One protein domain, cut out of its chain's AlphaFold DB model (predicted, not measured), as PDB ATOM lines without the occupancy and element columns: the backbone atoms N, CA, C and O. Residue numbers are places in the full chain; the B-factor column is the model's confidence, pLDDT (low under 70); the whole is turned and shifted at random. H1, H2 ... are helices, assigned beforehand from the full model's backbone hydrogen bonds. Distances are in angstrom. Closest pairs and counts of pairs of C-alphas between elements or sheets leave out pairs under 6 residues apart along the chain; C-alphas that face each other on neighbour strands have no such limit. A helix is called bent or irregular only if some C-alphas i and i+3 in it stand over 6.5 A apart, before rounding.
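This is residues 8 to 127 of the 130 residues of an uncharacterized protein of Roseburia sp. CAG:182 (UniProt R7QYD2). Two long helices, H5 and H7, cross as an X near their middles, and H2 lies beside H5 and crosses H7 toward that helix's last residues. H1 and H6 gather round the first residues of H7 at one end of an elongated body, and the short helices H3 and H4 with their links make the other end. The printed part has 120 residues with seven named helices, H1 to H7 in order along the chain, and no named strand; the class is all helix. It is only just compact, close to loose, with a radius of gyration of the C-alphas of 16.0 A and spans of 48 by 28 by 22 A.

The hub is H7, residues 101 to 126, touching three other helices. With residues 116 to 125 alone it touches H2, residues 23 to 36, at a steep tilt of 56 degrees; the closest C-alphas are those of Tyr 23 and Phe 117, 5.1 A apart. With residues 102 to 106 alone it touches H1, residues 8 to 17, at a steep tilt of 44 degrees, with C-alphas Glu 11 and Ile 105 closest at 6.4 A. The same residues touch H6, residues 82 to 94, at 56 degrees, a steep tilt, with C-alphas Ala 88 and Thr 103 closest at 5.8 A. H5, residues 63 to 80, is close to H7 but not clearly touching: the closest C-alphas, Leu 73 and Tyr 114, are 7.1 A apart, at a steep tilt of 62 degrees. H5 touches H2 at a shallow tilt of 33 degrees, only just short of steep, opposite ways, with C-alphas Phe 30 and Phe 69 closest at 6.8 A. H5 and H6 only just touch, with 3 pairs of C-alphas within 8 A, and only at the corner; C-alphas Tyr 78 and Tyr 85 are closest at 5.9 A. H4, residues 57 to 60, is close to H7 but not clearly touching, with C-alphas Arg 58 and Leu 118 closest at 7.5 A. H3, residues 44 to 49, is close to H4 but not clearly touching, with C-alphas Tyr 46 and Asn 60 closest at 6.6 A; H3 is apart from H7. Every O i to N i+4 pair is within hydrogen-bond range in H1, H3, H5 and H6, against 8 of 10 in H2 and 20 of 22 in H7; H4 is too short for such a pair.

H7 is 35.2 A from first to last C-alpha and ends at C-alpha 126, (-0.043, 50.519, -2.132). H5 is 25.8 A long, H2 19.4 A, H6 18.1 A and H1 14.3 A. H1 begins at C-alpha 8, (29.463, 43.106, 22.674). H2 and H7 are irregular: C-alphas 25 and 28 are 7.4 A apart, and C-alphas 102 and 105 are 7.8 A apart.

The two C-alphas farthest apart, those of Asp 9 and Lys 48, are 49.3 A apart. The printed part has no cut, and no link is long. The mean pLDDT of the printed part is 93.4, and no printed residue is under 70.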
ATOM      1  N   ALA A   8      29.239  41.775  22.113       93.38
ATOM      2  CA  ALA A   8      29.463  43.106  22.674       93.38
ATOM      3  C   ALA A   8      30.494  43.931  21.880       93.38
ATOM      4  O   ALA A   8      30.329  45.143  21.717       93.38
ATOM      5  N   ASP A   9      31.555  43.294  21.376       94.06
ATOM      6  CA  ASP A   9      32.561  43.986  20.566       94.06
ATOM      7  C   ASP A   9      32.001  44.353  19.187       94.06
ATOM      8  O   ASP A   9      32.199  45.482  18.728       94.06
ATOM      9  N   PHE A  10      31.254  43.434  18.562       94.81
ATOM     10  CA  PHE A  10      30.575  43.689  17.292       94.81
ATOM     11  C   PHE A  10      29.510  44.785  17.433       94.81
ATOM     12  O   PHE A  10      29.472  45.704  16.624       94.81
ATOM     13  N   GLU A  11      28.698  44.766  18.492       95.56
ATOM     14  CA  GLU A  11      27.702  45.803  18.793       95.56
ATOM     15  C   GLU A  11      28.336  47.182  18.968       95.56
ATOM     16  O   GLU A  11      27.837  48.184  18.452       95.56
ATOM     17  N   LYS A  12      29.472  47.259  19.668       95.56
ATOM     18  CA  LYS A  12      30.200  48.521  19.821       95.56
ATOM     19  C   LYS A  12      30.718  49.035  18.479       95.56
ATOM     20  O   LYS A  12      30.633  50.238  18.213       95.56
ATOM     21  N   PHE A  13      31.257  48.147  17.647       95.44
ATOM     22  CA  PHE A  13      31.664  48.477  16.285       95.44
ATOM     23  C   PHE A  13      30.474  48.954  15.450       95.44
ATOM     24  O   PHE A  13      30.565  50.015  14.832       95.44
ATOM     25  N   PHE A  14      29.354  48.237  15.510       96.31
ATOM     26  CA  PHE A  14      28.118  48.571  14.817       96.31
ATOM     27  C   PHE A  14      27.662  49.985  15.182       96.31
ATOM     28  O   PHE A  14      27.607  50.846  14.315       96.31
ATOM     29  N   HIS A  15      27.462  50.292  16.466       95.50
ATOM     30  CA  HIS A  15      27.026  51.627  16.897       95.50
ATOM     31  C   HIS A  15      27.991  52.759  16.523       95.50
ATOM     32  O   HIS A  15      27.568  53.905  16.390       95.50
ATOM     33  N   THR A  16      29.283  52.464  16.378       95.31
ATOM     34  CA  THR A  16      30.289  53.475  16.023       95.31
ATOM     35  C   THR A  16      30.287  53.786  14.526       95.31
ATOM     36  O   THR A  16      30.567  54.919  14.143       95.31
ATOM     37  N   ASN A  17      30.000  52.789  13.687       95.19
ATOM     38  CA  ASN A  17      30.166  52.885  12.235       95.19
ATOM     39  C   ASN A  17      28.838  52.921  11.473       95.19
ATOM     40  O   ASN A  17      28.842  53.229  10.287       95.19
ATOM     41  N   TYR A  18      27.722  52.609  12.133       96.94
ATOM     42  CA  TYR A  18      26.423  52.517  11.490       96.94
ATOM     43  C   TYR A  18      25.923  53.889  11.040       96.94
ATOM     44  O   TYR A  18      25.722  54.806  11.837       96.94
ATOM     45  N   ILE A  19      25.691  53.993   9.739       96.62
ATOM     46  CA  ILE A  19      25.019  55.093   9.069       96.62
ATOM     47  C   ILE A  19      23.554  54.681   8.889       96.62
ATOM     48  O   ILE A  19      23.292  53.710   8.173       96.62
ATOM     49  N   PRO A  20      22.596  55.400   9.503       94.94
ATOM     50  CA  PRO A  20      21.177  55.092   9.373       94.94
ATOM     51  C   PRO A  20      20.684  55.121   7.924       94.94
ATOM     52  O   PRO A  20      21.040  56.013   7.149       94.94
ATOM     53  N   LEU A  21      19.829  54.156   7.589       95.12
ATOM     54  CA  LEU A  21      19.063  54.128   6.346       95.12
ATOM     55  C   LEU A  21      17.653  54.656   6.610       95.12
ATOM     56  O   LEU A  21      17.116  54.486   7.704       95.12
ATOM     57  N   THR A  22      17.038  55.252   5.596       95.50
ATOM     58  CA  THR A  22      15.654  55.737   5.646       95.50
ATOM     59  C   THR A  22      14.855  55.218   4.459       95.50
ATOM     60  O   THR A  22      15.433  54.873   3.431       95.50
ATOM     61  N   TYR A  23      13.526  55.193   4.568       95.06
ATOM     62  CA  TYR A  23      12.668  54.747   3.468       95.06
ATOM     63  C   TYR A  23      12.877  55.571   2.189       95.06
ATOM     64  O   TYR A  23      12.890  55.012   1.097       95.06
ATOM     65  N   GLU A  24      13.134  56.876   2.317       95.12
ATOM     66  CA  GLU A  24      13.422  57.765   1.183       95.12
ATOM     67  C   GLU A  24      14.617  57.293   0.335       95.12
ATOM     68  O   GLU A  24      14.662  57.580  -0.859       95.12
ATOM     69  N   ASP A  25      15.544  56.524   0.915       94.31
ATOM     70  CA  ASP A  25      16.677  55.962   0.184       94.31
ATOM     71  C   ASP A  25      16.273  54.807  -0.757       94.31
ATOM     72  O   ASP A  25      16.891  54.649  -1.802       94.31
ATOM     73  N   VAL A  26      15.241  54.016  -0.418       94.38
ATOM     74  CA  VAL A  26      14.752  52.877  -1.240       94.38
ATOM     75  C   VAL A  26      13.466  53.188  -2.006       94.38
ATOM     76  O   VAL A  26      13.049  52.431  -2.884       94.38
ATOM     77  N   LYS A  27      12.803  54.296  -1.666       94.88
ATOM     78  CA  LYS A  27      11.477  54.673  -2.161       94.88
ATOM     79  C   LYS A  27      11.395  54.675  -3.681       94.88
ATOM     80  O   LYS A  27      10.468  54.099  -4.245       94.88
ATOM     81  N   SER A  28      12.377  55.295  -4.334       95.12
ATOM     82  CA  SER A  28      12.420  55.393  -5.794       95.12
ATOM     83  C   SER A  28      12.446  54.013  -6.458       95.12
ATOM     84  O   SER A  28      11.709  53.781  -7.420       95.12
ATOM     85  N   ASP A  29      13.246  53.086  -5.934       95.69
ATOM     86  CA  ASP A  29      13.388  51.741  -6.497       95.69
ATOM     87  C   ASP A  29      12.145  50.892  -6.229       95.69
ATOM     88  O   ASP A  29      11.630  50.242  -7.141       95.69
ATOM     89  N   PHE A  30      11.584  50.977  -5.019       95.81
ATOM     90  CA  PHE A  30      10.352  50.271  -4.656       95.81
ATOM     91  C   PHE A  30       9.174  50.724  -5.527       95.81
ATOM     92  O   PHE A  30       8.443  49.898  -6.078       95.81
ATOM     93  N   GLU A  31       9.002  52.036  -5.703       95.50
ATOM     94  CA  GLU A  31       7.970  52.595  -6.574       95.50
ATOM     95  C   GLU A  31       8.176  52.234  -8.046       95.50
ATOM     96  O   GLU A  31       7.201  51.986  -8.760       95.50
ATOM     97  N   THR A  32       9.423  52.248  -8.520       96.25
ATOM     98  CA  THR A  32       9.745  51.896  -9.908       96.25
ATOM     99  C   THR A  32       9.388  50.443 -10.169       96.25
ATOM    100  O   THR A  32       8.611  50.170 -11.084       96.25
ATOM    101  N   PHE A  33       9.833  49.532  -9.303       95.44
ATOM    102  CA  PHE A  33       9.473  48.122  -9.383       95.44
ATOM    103  C   PHE A  33       7.953  47.916  -9.343       95.44
ATOM    104  O   PHE A  33       7.397  47.206 -10.181       95.44
ATOM    105  N   TYR A  34       7.241  48.587  -8.433       94.31
ATOM    106  CA  TYR A  34       5.779  48.508  -8.355       94.31
ATOM    107  C   TYR A  34       5.090  48.926  -9.659       94.31
ATOM    108  O   TYR A  34       4.168  48.249 -10.125       94.31
ATOM    109  N   LYS A  35       5.556  50.019 -10.275       94.06
ATOM    110  CA  LYS A  35       5.052  50.507 -11.567       94.06
ATOM    111  C   LYS A  35       5.358  49.517 -12.691       94.06
ATOM    112  O   LYS A  35       4.472  49.240 -13.490       94.06
ATOM    113  N   GLU A  36       6.562  48.950 -12.731       94.50
ATOM    114  CA  GLU A  36       6.963  47.941 -13.724       94.50
ATOM    115  C   GLU A  36       6.146  46.648 -13.623       94.50
ATOM    116  O   GLU A  36       5.824  46.037 -14.643       94.50
ATOM    117  N   GLN A  37       5.754  46.255 -12.409       92.56
ATOM    118  CA  GLN A  37       4.857  45.121 -12.184       92.56
ATOM    119  C   GLN A  37       3.371  45.472 -12.391       92.56
ATOM    120  O   GLN A  37       2.508  44.624 -12.176       92.56
ATOM    121  N   ASN A  38       3.025  46.701 -12.801       90.50
ATOM    122  CA  ASN A  38       1.641  47.195 -12.872       90.50
ATOM    123  C   ASN A  38       0.854  46.963 -11.563       90.50
ATOM    124  O   ASN A  38      -0.322  46.596 -11.589       90.50
ATOM    125  N   GLY A  39       1.521  47.122 -10.420       88.44
ATOM    126  CA  GLY A  39       0.965  46.868  -9.094       88.44
ATOM    127  C   GLY A  39       0.788  45.393  -8.725       88.44
ATOM    128  O   GLY A  39       0.310  45.099  -7.631       88.44
ATOM    129  N   LYS A  40       1.195  44.460  -9.597       90.69
ATOM    130  CA  LYS A  40       1.047  43.016  -9.387       90.69
ATOM    131  C   LYS A  40       2.218  42.411  -8.625       90.69
ATOM    132  O   LYS A  40       3.031  41.670  -9.179       90.69
ATOM    133  N   ILE A  41       2.355  42.809  -7.368       93.94
ATOM    134  CA  ILE A  41       3.472  42.396  -6.512       93.94
ATOM    135  C   ILE A  41       3.104  41.275  -5.540       93.94
ATOM    136  O   ILE A  41       4.000  40.751  -4.874       93.94
ATOM    137  N   PHE A  42       1.834  40.869  -5.464       94.00
ATOM    138  CA  PHE A  42       1.352  39.866  -4.518       94.00
ATOM    139  C   PHE A  42       1.133  38.497  -5.174       94.00
ATOM    140  O   PHE A  42       1.238  38.318  -6.388       94.00
ATOM    141  N   HIS A  43       0.839  37.486  -4.360       91.81
ATOM    142  CA  HIS A  43       0.315  36.219  -4.858       91.81
ATOM    143  C   HIS A  43      -1.035  36.426  -5.559       91.81
ATOM    144  O   HIS A  43      -1.901  37.134  -5.050       91.81
ATOM    145  N   GLU A  44      -1.245  35.756  -6.698       87.00
ATOM    146  CA  GLU A  44      -2.447  35.962  -7.522       87.00
ATOM    147  C   GLU A  44      -3.763  35.793  -6.752       87.00
ATOM    148  O   GLU A  44      -4.734  36.495  -7.025       87.00
ATOM    149  N   ASP A  45      -3.823  34.842  -5.818       86.69
ATOM    150  CA  ASP A  45      -5.041  34.567  -5.052       86.69
ATOM    151  C   ASP A  45      -5.364  35.698  -4.067       86.69
ATOM    152  O   ASP A  45      -6.535  36.018  -3.860       86.69
ATOM    153  N   TYR A  46      -4.334  36.354  -3.529       87.88
ATOM    154  CA  TYR A  46      -4.480  37.519  -2.660       87.88
ATOM    155  C   TYR A  46      -4.941  38.751  -3.453       87.88
ATOM    156  O   TYR A  46      -5.866  39.448  -3.035       87.88
ATOM    157  N   GLU A  47      -4.402  38.961  -4.659       83.69
ATOM    158  CA  GLU A  47      -4.859  40.035  -5.558       83.69
ATOM    159  C   GLU A  47      -6.313  39.837  -5.996       83.69
ATOM    160  O   GLU A  47      -7.105  40.779  -5.993       83.69
ATOM    161  N   LYS A  48      -6.696  38.598  -6.334       81.75
ATOM    162  CA  LYS A  48      -8.074  38.253  -6.727       81.75
ATOM    163  C   LYS A  48      -9.070  38.438  -5.587       81.75
ATOM    164  O   LYS A  48     -10.231  38.743  -5.856       81.75
ATOM    165  N   ALA A  49      -8.643  38.244  -4.340       80.81
ATOM    166  CA  ALA A  49      -9.487  38.475  -3.173       80.81
ATOM    167  C   ALA A  49      -9.791  39.968  -2.956       80.81
ATOM    168  O   ALA A  49     -10.807  40.281  -2.337       80.81
ATOM    169  N   ALA A  50      -8.949  40.876  -3.475       72.19
ATOM    170  CA  ALA A  50      -9.068  42.333  -3.341       72.19
ATOM    171  C   ALA A  50      -9.224  42.821  -1.883       72.19
ATOM    172  O   ALA A  50      -9.803  43.872  -1.620       72.19
ATOM    173  N   GLN A  51      -8.706  42.047  -0.927       81.44
ATOM    174  CA  GLN A  51      -8.691  42.354   0.505       81.44
ATOM    175  C   GLN A  51      -7.255  42.613   0.963       81.44
ATOM    176  O   GLN A  51      -6.788  42.041   1.941       81.44
ATOM    177  N   ILE A  52      -6.545  43.458   0.213       86.06
ATOM    178  CA  ILE A  52      -5.169  43.829   0.535       86.06
ATOM    179  C   ILE A  52      -5.193  44.666   1.817       86.06
ATOM    180  O   ILE A  52      -5.833  45.718   1.864       86.06
ATOM    181  N   SER A  53      -4.516  44.195   2.863       88.56
ATOM    182  CA  SER A  53      -4.502  44.838   4.174       88.56
ATOM    183  C   SER A  53      -3.082  45.056   4.676       88.56
ATOM    184  O   SER A  53      -2.169  44.279   4.408       88.56
ATOM    185  N   ARG A  54      -2.902  46.112   5.467       89.06
ATOM    186  CA  ARG A  54      -1.606  46.458   6.051       89.06
ATOM    187  C   ARG A  54      -1.067  45.383   7.008       89.06
ATOM    188  O   ARG A  54       0.138  45.305   7.231       89.06
ATOM    189  N   ASP A  55      -1.944  44.564   7.577       88.12
ATOM    190  CA  ASP A  55      -1.555  43.581   8.587       88.12
ATOM    191  C   ASP A  55      -0.964  42.311   7.959       88.12
ATOM    192  O   ASP A  55      -0.061  41.711   8.540       88.12
ATOM    193  N   ASP A  56      -1.413  41.931   6.758       90.56
ATOM    194  CA  ASP A  56      -1.070  40.659   6.111       90.56
ATOM    195  C   ASP A  56      -0.396  40.793   4.733       90.56
ATOM    196  O   ASP A  56       0.091  39.795   4.196       90.56
ATOM    197  N   PHE A  57      -0.281  41.998   4.155       91.62
ATOM    198  CA  PHE A  57       0.303  42.173   2.815       91.62
ATOM    199  C   PHE A  57       1.723  41.601   2.690       91.62
ATOM    200  O   PHE A  57       2.062  41.027   1.656       91.62
ATOM    201  N   ARG A  58       2.548  41.727   3.741       92.12
ATOM    202  CA  ARG A  58       3.954  41.278   3.747       92.12
ATOM    203  C   ARG A  58       4.073  39.771   3.539       92.12
ATOM    204  O   ARG A  58       4.974  39.323   2.839       92.12
ATOM    205  N   GLU A  59       3.146  39.007   4.112       90.88
ATOM    206  CA  GLU A  59       3.092  37.546   3.987       90.88
ATOM    207  C   GLU A  59       2.572  37.096   2.617       90.88
ATOM    208  O   GLU A  59       2.795  35.959   2.207       90.88
ATOM    209  N   ASN A  60       1.900  37.998   1.898       93.62
ATOM    210  CA  ASN A  60       1.282  37.734   0.607       93.62
ATOM    211  C   ASN A  60       2.079  38.291  -0.581       93.62
ATOM    212  O   ASN A  60       1.618  38.202  -1.722       93.62
ATOM    213  N   LEU A  61       3.264  38.864  -0.347       93.75
ATOM    214  CA  LEU A  61       4.154  39.312  -1.414       93.75
ATOM    215  C   LEU A  61       4.597  38.127  -2.282       93.75
ATOM    216  O   LEU A  61       4.965  37.057  -1.800       93.75
ATOM    217  N   SER A  62       4.609  38.336  -3.597       94.25
ATOM    218  CA  SER A  62       5.153  37.364  -4.539       94.25
ATOM    219  C   SER A  62       6.641  37.122  -4.270       94.25
ATOM    220  O   SER A  62       7.356  37.994  -3.776       94.25
ATOM    221  N   LYS A  63       7.152  35.948  -4.664       93.12
ATOM    222  CA  LYS A  63       8.587  35.632  -4.528       93.12
ATOM    223  C   LYS A  63       9.477  36.652  -5.236       93.12
ATOM    224  O   LYS A  63      10.539  36.976  -4.722       93.12
ATOM    225  N   THR A  64       9.037  37.142  -6.394       94.06
ATOM    226  CA  THR A  64       9.748  38.175  -7.149       94.06
ATOM    227  C   THR A  64       9.813  39.470  -6.351       94.06
ATOM    228  O   THR A  64      10.899  39.999  -6.170       94.06
ATOM    229  N   ALA A  65       8.682  39.937  -5.813       94.81
ATOM    230  CA  ALA A  65       8.646  41.157  -5.011       94.81
ATOM    231  C   ALA A  65       9.489  41.039  -3.735       94.81
ATOM    232  O   ALA A  65      10.282  41.928  -3.450       94.81
ATOM    233  N   LEU A  66       9.374  39.919  -3.010       94.69
ATOM    234  CA  LEU A  66      10.199  39.647  -1.830       94.69
ATOM    235  C   LEU A  66      11.691  39.708  -2.158       94.69
ATOM    236  O   LEU A  66      12.435  40.391  -1.463       94.69
ATOM    237  N   PHE A  67      12.115  39.020  -3.222       94.81
ATOM    238  CA  PHE A  67      13.514  39.015  -3.636       94.81
ATOM    239  C   PHE A  67      13.984  40.420  -4.009       94.81
ATOM    240  O   PHE A  67      14.992  40.868  -3.480       94.81
ATOM    241  N   THR A  68      13.233  41.139  -4.846       96.12
ATOM    242  CA  THR A  68      13.608  42.490  -5.279       96.12
ATOM    243  C   THR A  68      13.705  43.466  -4.108       96.12
ATOM    244  O   THR A  68      14.703  44.163  -3.995       96.12
ATOM    245  N   PHE A  69      12.730  43.498  -3.196       95.56
ATOM    246  CA  PHE A  69      12.782  44.422  -2.058       95.56
ATOM    247  C   PHE A  69      13.927  44.107  -1.090       95.56
ATOM    248  O   PHE A  69      14.543  45.024  -0.546       95.56
ATOM    249  N   GLN A  70      14.221  42.823  -0.868       95.75
ATOM    250  CA  GLN A  70      15.367  42.415  -0.055       95.75
ATOM    251  C   GLN A  70      16.693  42.766  -0.729       95.75
ATOM    252  O   GLN A  70      17.599  43.238  -0.048       95.75
ATOM    253  N   ASP A  71      16.801  42.557  -2.038       96.56
ATOM    254  CA  ASP A  71      17.999  42.860  -2.820       96.56
ATOM    255  C   ASP A  71      18.293  44.363  -2.796       96.56
ATOM    256  O   ASP A  71      19.360  44.768  -2.351       96.56
ATOM    257  N   THR A  72      17.295  45.204  -3.091       96.44
ATOM    258  CA  THR A  72      17.418  46.668  -3.015       96.44
ATOM    259  C   THR A  72      17.866  47.146  -1.630       96.44
ATOM    260  O   THR A  72      18.768  47.976  -1.518       96.44
ATOM    261  N   LEU A  73      17.274  46.621  -0.547       96.69
ATOM    262  CA  LEU A  73      17.708  46.985   0.804       96.69
ATOM    263  C   LEU A  73      19.132  46.493   1.098       96.69
ATOM    264  O   LEU A  73      19.897  47.208   1.739       96.69
ATOM    265  N   THR A  74      19.488  45.289   0.650       95.75
ATOM    266  CA  THR A  74      20.825  44.714   0.845       95.75
ATOM    267  C   THR A  74      21.885  45.538   0.124       95.75
ATOM    268  O   THR A  74      22.892  45.891   0.736       95.75
ATOM    269  N   GLU A  75      21.647  45.893  -1.140       96.06
ATOM    270  CA  GLU A  75      22.538  46.737  -1.936       96.06
ATOM    271  C   GLU A  75      22.739  48.102  -1.277       96.06
ATOM    272  O   GLU A  75      23.879  48.516  -1.061       96.06
ATOM    273  N   LEU A  76      21.654  48.758  -0.855       95.88
ATOM    274  CA  LEU A  76      21.730  50.045  -0.167       95.88
ATOM    275  C   LEU A  76      22.460  49.940   1.181       95.88
ATOM    276  O   LEU A  76      23.253  50.816   1.543       95.88
ATOM    277  N   PHE A  77      22.188  48.882   1.951       96.31
ATOM    278  CA  PHE A  77      22.862  48.657   3.225       96.31
ATOM    279  C   PHE A  77      24.359  48.477   2.999       96.31
ATOM    280  O   PHE A  77      25.152  49.089   3.711       96.31
ATOM    281  N   TYR A  78      24.746  47.687   2.001       96.00
ATOM    282  CA  TYR A  78      26.141  47.492   1.634       96.00
ATOM    283  C   TYR A  78      26.794  48.785   1.128       96.00
ATOM    284  O   TYR A  78      27.912  49.088   1.530       96.00
ATOM    285  N   GLU A  79      26.104  49.592   0.319       96.25
ATOM    286  CA  GLU A  79      26.629  50.868  -0.178       96.25
ATOM    287  C   GLU A  79      26.939  51.845   0.965       96.25
ATOM    288  O   GLU A  79      28.018  52.443   1.006       96.25
ATOM    289  N   LYS A  80      26.010  52.000   1.916       96.06
ATOM    290  CA  LYS A  80      26.173  52.941   3.035       96.06
ATOM    291  C   LYS A  80      27.017  52.386   4.176       96.06
ATOM    292  O   LYS A  80      27.718  53.145   4.840       96.06
ATOM    293  N   ASN A  81      26.946  51.084   4.425       96.56
ATOM    294  CA  ASN A  81      27.568  50.417   5.567       96.56
ATOM    295  C   ASN A  81      28.418  49.203   5.139       96.56
ATOM    296  O   ASN A  81      28.246  48.117   5.710       96.56
ATOM    297  N   PRO A  82      29.371  49.357   4.195       96.50
ATOM    298  CA  PRO A  82      30.099  48.223   3.622       96.50
ATOM    299  C   PRO A  82      30.883  47.459   4.687       96.50
ATOM    300  O   PRO A  82      30.786  46.242   4.768       96.50
ATOM    301  N   ALA A  83      31.567  48.168   5.590       95.56
ATOM    302  CA  ALA A  83      32.359  47.545   6.648       95.56
ATOM    303  C   ALA A  83      31.510  46.712   7.628       95.56
ATOM    304  O   ALA A  83      31.948  45.663   8.085       95.56
ATOM    305  N   ILE A  84      30.293  47.161   7.958       96.06
ATOM    306  CA  ILE A  84      29.393  46.399   8.838       96.06
ATOM    307  C   ILE A  84      28.908  45.141   8.128       96.06
ATOM    308  O   ILE A  84      28.904  44.069   8.729       96.06
ATOM    309  N   TYR A  85      28.508  45.280   6.865       95.31
ATOM    310  CA  TYR A  85      28.024  44.162   6.072       95.31
ATOM    311  C   TYR A  85      29.119  43.111   5.853       95.31
ATOM    312  O   TYR A  85      28.881  41.931   6.085       95.31
ATOM    313  N   GLU A  86      30.328  43.528   5.469       95.00
ATOM    314  CA  GLU A  86      31.474  42.637   5.259       95.00
ATOM    315  C   GLU A  86      31.844  41.869   6.531       95.00
ATOM    316  O   GLU A  86      32.038  40.655   6.477       95.00
ATOM    317  N   GLU A  87      31.892  42.536   7.688       94.62
ATOM    318  CA  GLU A  87      32.194  41.874   8.963       94.62
ATOM    319  C   GLU A  87      31.080  40.913   9.390       94.62
ATOM    320  O   GLU A  87      31.358  39.790   9.818       94.62
ATOM    321  N   ALA A  88      29.812  41.309   9.235       94.19
ATOM    322  CA  ALA A  88      28.683  40.427   9.514       94.19
ATOM    323  C   ALA A  88      28.698  39.190   8.604       94.19
ATOM    324  O   ALA A  88      28.506  38.066   9.075       94.19
ATOM    325  N   PHE A  89      28.975  39.386   7.314       93.62
ATOM    326  CA  PHE A  89      29.052  38.312   6.331       93.62
ATOM    327  C   PHE A  89      30.231  37.374   6.603       93.62
ATOM    328  O   PHE A  89      30.052  36.159   6.590       93.62
ATOM    329  N   ALA A  90      31.404  37.908   6.952       94.38
ATOM    330  CA  ALA A  90      32.557  37.096   7.328       94.38
ATOM    331  C   ALA A  90      32.241  36.181   8.523       94.38
ATOM    332  O   ALA A  90      32.570  34.996   8.496       94.38
ATOM    333  N   ILE A  91      31.557  36.699   9.550       93.38
ATOM    334  CA  ILE A  91      31.137  35.906  10.718       93.38
ATOM    335  C   ILE A  91      30.081  34.862  10.326       93.38
ATOM    336  O   ILE A  91      30.118  33.728  10.804       93.38
ATOM    337  N   PHE A  92      29.145  35.215   9.444       92.56
ATOM    338  CA  PHE A  92      28.143  34.288   8.918       92.56
ATOM    339  C   PHE A  92      28.780  33.120   8.147       92.56
ATOM    340  O   PHE A  92      28.416  31.963   8.373       92.56
ATOM    341  N   GLU A  93      29.760  33.396   7.281       93.12
ATOM    342  CA  GLU A  93      30.515  32.374   6.546       93.12
ATOM    343  C   GLU A  93      31.299  31.459   7.490       93.12
ATOM    344  O   GLU A  93      31.259  30.234   7.353       93.12
ATOM    345  N   GLU A  94      31.964  32.028   8.496       91.19
ATOM    346  CA  GLU A  94      32.676  31.262   9.523       91.19
ATOM    347  C   GLU A  94      31.759  30.370  10.348       91.19
ATOM    348  O   GLU A  94      32.143  29.263  10.730       91.19
ATOM    349  N   ASN A  95      30.530  30.824  10.577       90.25
ATOM    350  CA  ASN A  95      29.497  30.068  11.265       90.25
ATOM    351  C   ASN A  95      28.765  29.080  10.331       90.25
ATOM    352  O   ASN A  95      27.637  28.664  10.601       90.25
ATOM    353  N   GLY A  96      29.382  28.706   9.203       89.38
ATOM    354  CA  GLY A  96      28.860  27.707   8.269       89.38
ATOM    355  C   GLY A  96      27.618  28.161   7.504       89.38
ATOM    356  O   GLY A  96      26.793  27.325   7.137       89.38
ATOM    357  N   GLY A  97      27.458  29.469   7.297       87.81
ATOM    358  CA  GLY A  97      26.275  30.042   6.662       87.81
ATOM    359  C   GLY A  97      25.048  30.028   7.572       87.81
ATOM    360  O   GLY A  97      23.920  29.874   7.099       87.81
ATOM    361  N   THR A  98      25.254  30.142   8.885       88.06
ATOM    362  CA  THR A  98      24.169  30.233   9.866       88.06
ATOM    363  C   THR A  98      24.275  31.519  10.672       88.06
ATOM    364  O   THR A  98      25.370  32.008  10.953       88.06
ATOM    365  N   LYS A  99      23.122  32.088  11.044       88.25
ATOM    366  CA  LYS A  99      23.072  33.301  11.870       88.25
ATOM    367  C   LYS A  99      23.787  33.070  13.200       88.25
ATOM    368  O   LYS A  99      23.665  31.998  13.793       88.25
ATOM    369  N   SER A 100      24.531  34.076  13.646       90.94
ATOM    370  CA  SER A 100      25.320  34.038  14.873       90.94
ATOM    371  C   SER A 100      24.773  35.047  15.875       90.94
ATOM    372  O   SER A 100      24.377  36.147  15.502       90.94
ATOM    373  N   GLU A 101      24.835  34.718  17.165       93.00
ATOM    374  CA  GLU A 101      24.531  35.683  18.231       93.00
ATOM    375  C   GLU A 101      25.470  36.901  18.191       93.00
ATOM    376  O   GLU A 101      25.105  37.975  18.658       93.00
ATOM    377  N   ILE A 102      26.665  36.769  17.597       92.50
ATOM    378  CA  ILE A 102      27.620  37.878  17.456       92.50
ATOM    379  C   ILE A 102      27.056  38.984  16.552       92.50
ATOM    380  O   ILE A 102      27.199  40.162  16.863       92.50
ATOM    381  N   THR A 103      26.392  38.613  15.454       94.25
ATOM    382  CA  THR A 103      25.849  39.547  14.452       94.25
ATOM    383  C   THR A 103      24.392  39.906  14.709       94.25
ATOM    384  O   THR A 103      23.768  40.560  13.877       94.25
ATOM    385  N   LYS A 104      23.840  39.516  15.864       95.00
ATOM    386  CA  LYS A 104      22.418  39.667  16.174       95.00
ATOM    387  C   LYS A 104      21.913  41.098  15.992       95.00
ATOM    388  O   LYS A 104      20.840  41.295  15.437       95.00
ATOM    389  N   ILE A 105      22.695  42.099  16.396       96.44
ATOM    390  CA  ILE A 105      22.310  43.502  16.208       96.44
ATOM    391  C   ILE A 105      22.180  43.897  14.733       96.44
ATOM    392  O   ILE A 105      21.287  44.667  14.386       96.44
ATOM    393  N   PHE A 106      23.027  43.353  13.857       95.81
ATOM    394  CA  PHE A 106      22.926  43.572  12.418       95.81
ATOM    395  C   PHE A 106      21.664  42.900  11.868       95.81
ATOM    396  O   PHE A 106      20.880  43.561  11.193       95.81
ATOM    397  N   ASP A 107      21.429  41.633  12.224       94.94
ATOM    398  CA  ASP A 107      20.239  40.877  11.821       94.94
ATOM    399  C   ASP A 107      18.933  41.569  12.246       94.94
ATOM    400  O   ASP A 107      18.024  41.746  11.431       94.94
ATOM    401  N   ASP A 108      18.848  41.984  13.513       96.56
ATOM    402  CA  ASP A 108      17.672  42.640  14.084       96.56
ATOM    403  C   ASP A 108      17.456  44.032  13.460       96.56
ATOM    404  O   ASP A 108      16.320  44.406  13.154       96.56
ATOM    405  N   THR A 109      18.535  44.789  13.218       96.69
ATOM    406  CA  THR A 109      18.451  46.106  12.562       96.69
ATOM    407  C   THR A 109      17.993  45.968  11.116       96.69
ATOM    408  O   THR A 109      17.076  46.669  10.698       96.69
ATOM    409  N   TYR A 110      18.586  45.043  10.356       96.19
ATOM    410  CA  TYR A 110      18.217  44.798   8.965       96.19
ATOM    411  C   TYR A 110      16.744  44.393   8.840       96.19
ATOM    412  O   TYR A 110      16.009  44.974   8.042       96.19
ATOM    413  N   GLN A 111      16.289  43.444   9.668       95.69
ATOM    414  CA  GLN A 111      14.893  43.005   9.671       95.69
ATOM    415  C   GLN A 111      13.942  44.153  10.032       95.69
ATOM    416  O   GLN A 111      12.911  44.319   9.382       95.69
ATOM    417  N   SER A 112      14.297  44.969  11.029       96.56
ATOM    418  CA  SER A 112      13.481  46.119  11.436       96.56
ATOM    419  C   SER A 112      13.350  47.149  10.312       96.56
ATOM    420  O   SER A 112      12.239  47.589  10.027       96.56
ATOM    421  N   LEU A 113      14.452  47.480   9.626       96.75
ATOM    422  CA  LEU A 113      14.442  48.386   8.473       96.75
ATOM    423  C   LEU A 113      13.589  47.833   7.333       96.75
ATOM    424  O   LEU A 113      12.770  48.555   6.774       96.75
ATOM    425  N   TYR A 114      13.749  46.548   7.007       96.38
ATOM    426  CA  TYR A 114      12.967  45.900   5.958       96.38
ATOM    427  C   TYR A 114      11.465  45.998   6.235       96.38
ATOM    428  O   TYR A 114      10.682  46.394   5.372       96.38
ATOM    429  N   GLU A 115      11.055  45.687   7.463       95.62
ATOM    430  CA  GLU A 115       9.662  45.788   7.872       95.62
ATOM    431  C   GLU A 115       9.144  47.226   7.877       95.62
ATOM    432  O   GLU A 115       8.021  47.467   7.429       95.62
ATOM    433  N   GLU A 116       9.935  48.176   8.368       96.19
ATOM    434  CA  GLU A 116       9.582  49.593   8.385       96.19
ATOM    435  C   GLU A 116       9.411  50.145   6.967       96.19
ATOM    436  O   GLU A 116       8.410  50.799   6.681       96.19
ATOM    437  N   PHE A 117      10.337  49.838   6.061       96.81
ATOM    438  CA  PHE A 117      10.303  50.341   4.690       96.81
ATOM    439  C   PHE A 117       9.145  49.738   3.904       96.81
ATOM    440  O   PHE A 117       8.459  50.463   3.190       96.81
ATOM    441  N   LEU A 118       8.859  48.443   4.077       96.50
ATOM    442  CA  LEU A 118       7.669  47.831   3.484       96.50
ATOM    443  C   LEU A 118       6.376  48.448   4.020       96.50
ATOM    444  O   LEU A 118       5.434  48.646   3.259       96.50
ATOM    445  N   ASN A 119       6.322  48.745   5.316       96.06
ATOM    446  CA  ASN A 119       5.170  49.388   5.937       96.06
ATOM    447  C   ASN A 119       4.943  50.803   5.387       96.06
ATOM    448  O   ASN A 119       3.820  51.131   5.014       96.06
ATOM    449  N   GLN A 120       5.995  51.620   5.287       96.25
ATOM    450  CA  GLN A 120       5.895  52.961   4.701       96.25
ATOM    451  C   GLN A 120       5.535  52.897   3.213       96.25
ATOM    452  O   GLN A 120       4.650  53.618   2.764       96.25
ATOM    453  N   PHE A 121       6.128  51.965   2.465       96.25
ATOM    454  CA  PHE A 121       5.763  51.711   1.074       96.25
ATOM    455  C   PHE A 121       4.294  51.310   0.913       96.25
ATOM    456  O   PHE A 121       3.617  51.782  -0.004       96.25
ATOM    457  N   PHE A 122       3.771  50.478   1.814       95.00
ATOM    458  CA  PHE A 122       2.350  50.161   1.825       95.00
ATOM    459  C   PHE A 122       1.511  51.418   2.038       95.00
ATOM    460  O   PHE A 122       0.615  51.690   1.243       95.00
ATOM    461  N   ASP A 123       1.817  52.182   3.086       94.75
ATOM    462  CA  ASP A 123       1.037  53.349   3.495       94.75
ATOM    463  C   ASP A 123       1.053  54.462   2.425       94.75
ATOM    464  O   ASP A 123       0.031  55.107   2.188       94.75
ATOM    465  N   GLU A 124       2.183  54.669   1.743       95.00
ATOM    466  CA  GLU A 124       2.352  55.745   0.758       95.00
ATOM    467  C   GLU A 124       1.963  55.355  -0.672       95.00
ATOM    468  O   GLU A 124       1.452  56.196  -1.416       95.00
ATOM    469  N   VAL A 125       2.203  54.103  -1.078       93.69
ATOM    470  CA  VAL A 125       2.092  53.686  -2.487       93.69
ATOM    471  C   VAL A 125       0.960  52.691  -2.697       93.69
ATOM    472  O   VAL A 125       0.101  52.913  -3.549       93.69
ATOM    473  N   ILE A 126       0.934  51.600  -1.928       91.50
ATOM    474  CA  ILE A 126      -0.043  50.519  -2.132       91.50
ATOM    475  C   ILE A 126      -1.439  50.983  -1.709       91.50
ATOM    476  O   ILE A 126      -2.379  50.882  -2.490       91.50
ATOM    477  N   ALA A 127      -1.570  51.549  -0.507       90.69
ATOM    478  CA  ALA A 127      -2.834  52.034   0.041       90.69
ATOM    479  C   ALA A 127      -3.445  53.174  -0.787       90.69
ATOM    480  O   ALA A 127      -4.659  53.340  -0.805       90.69
TER     481      ALA A 127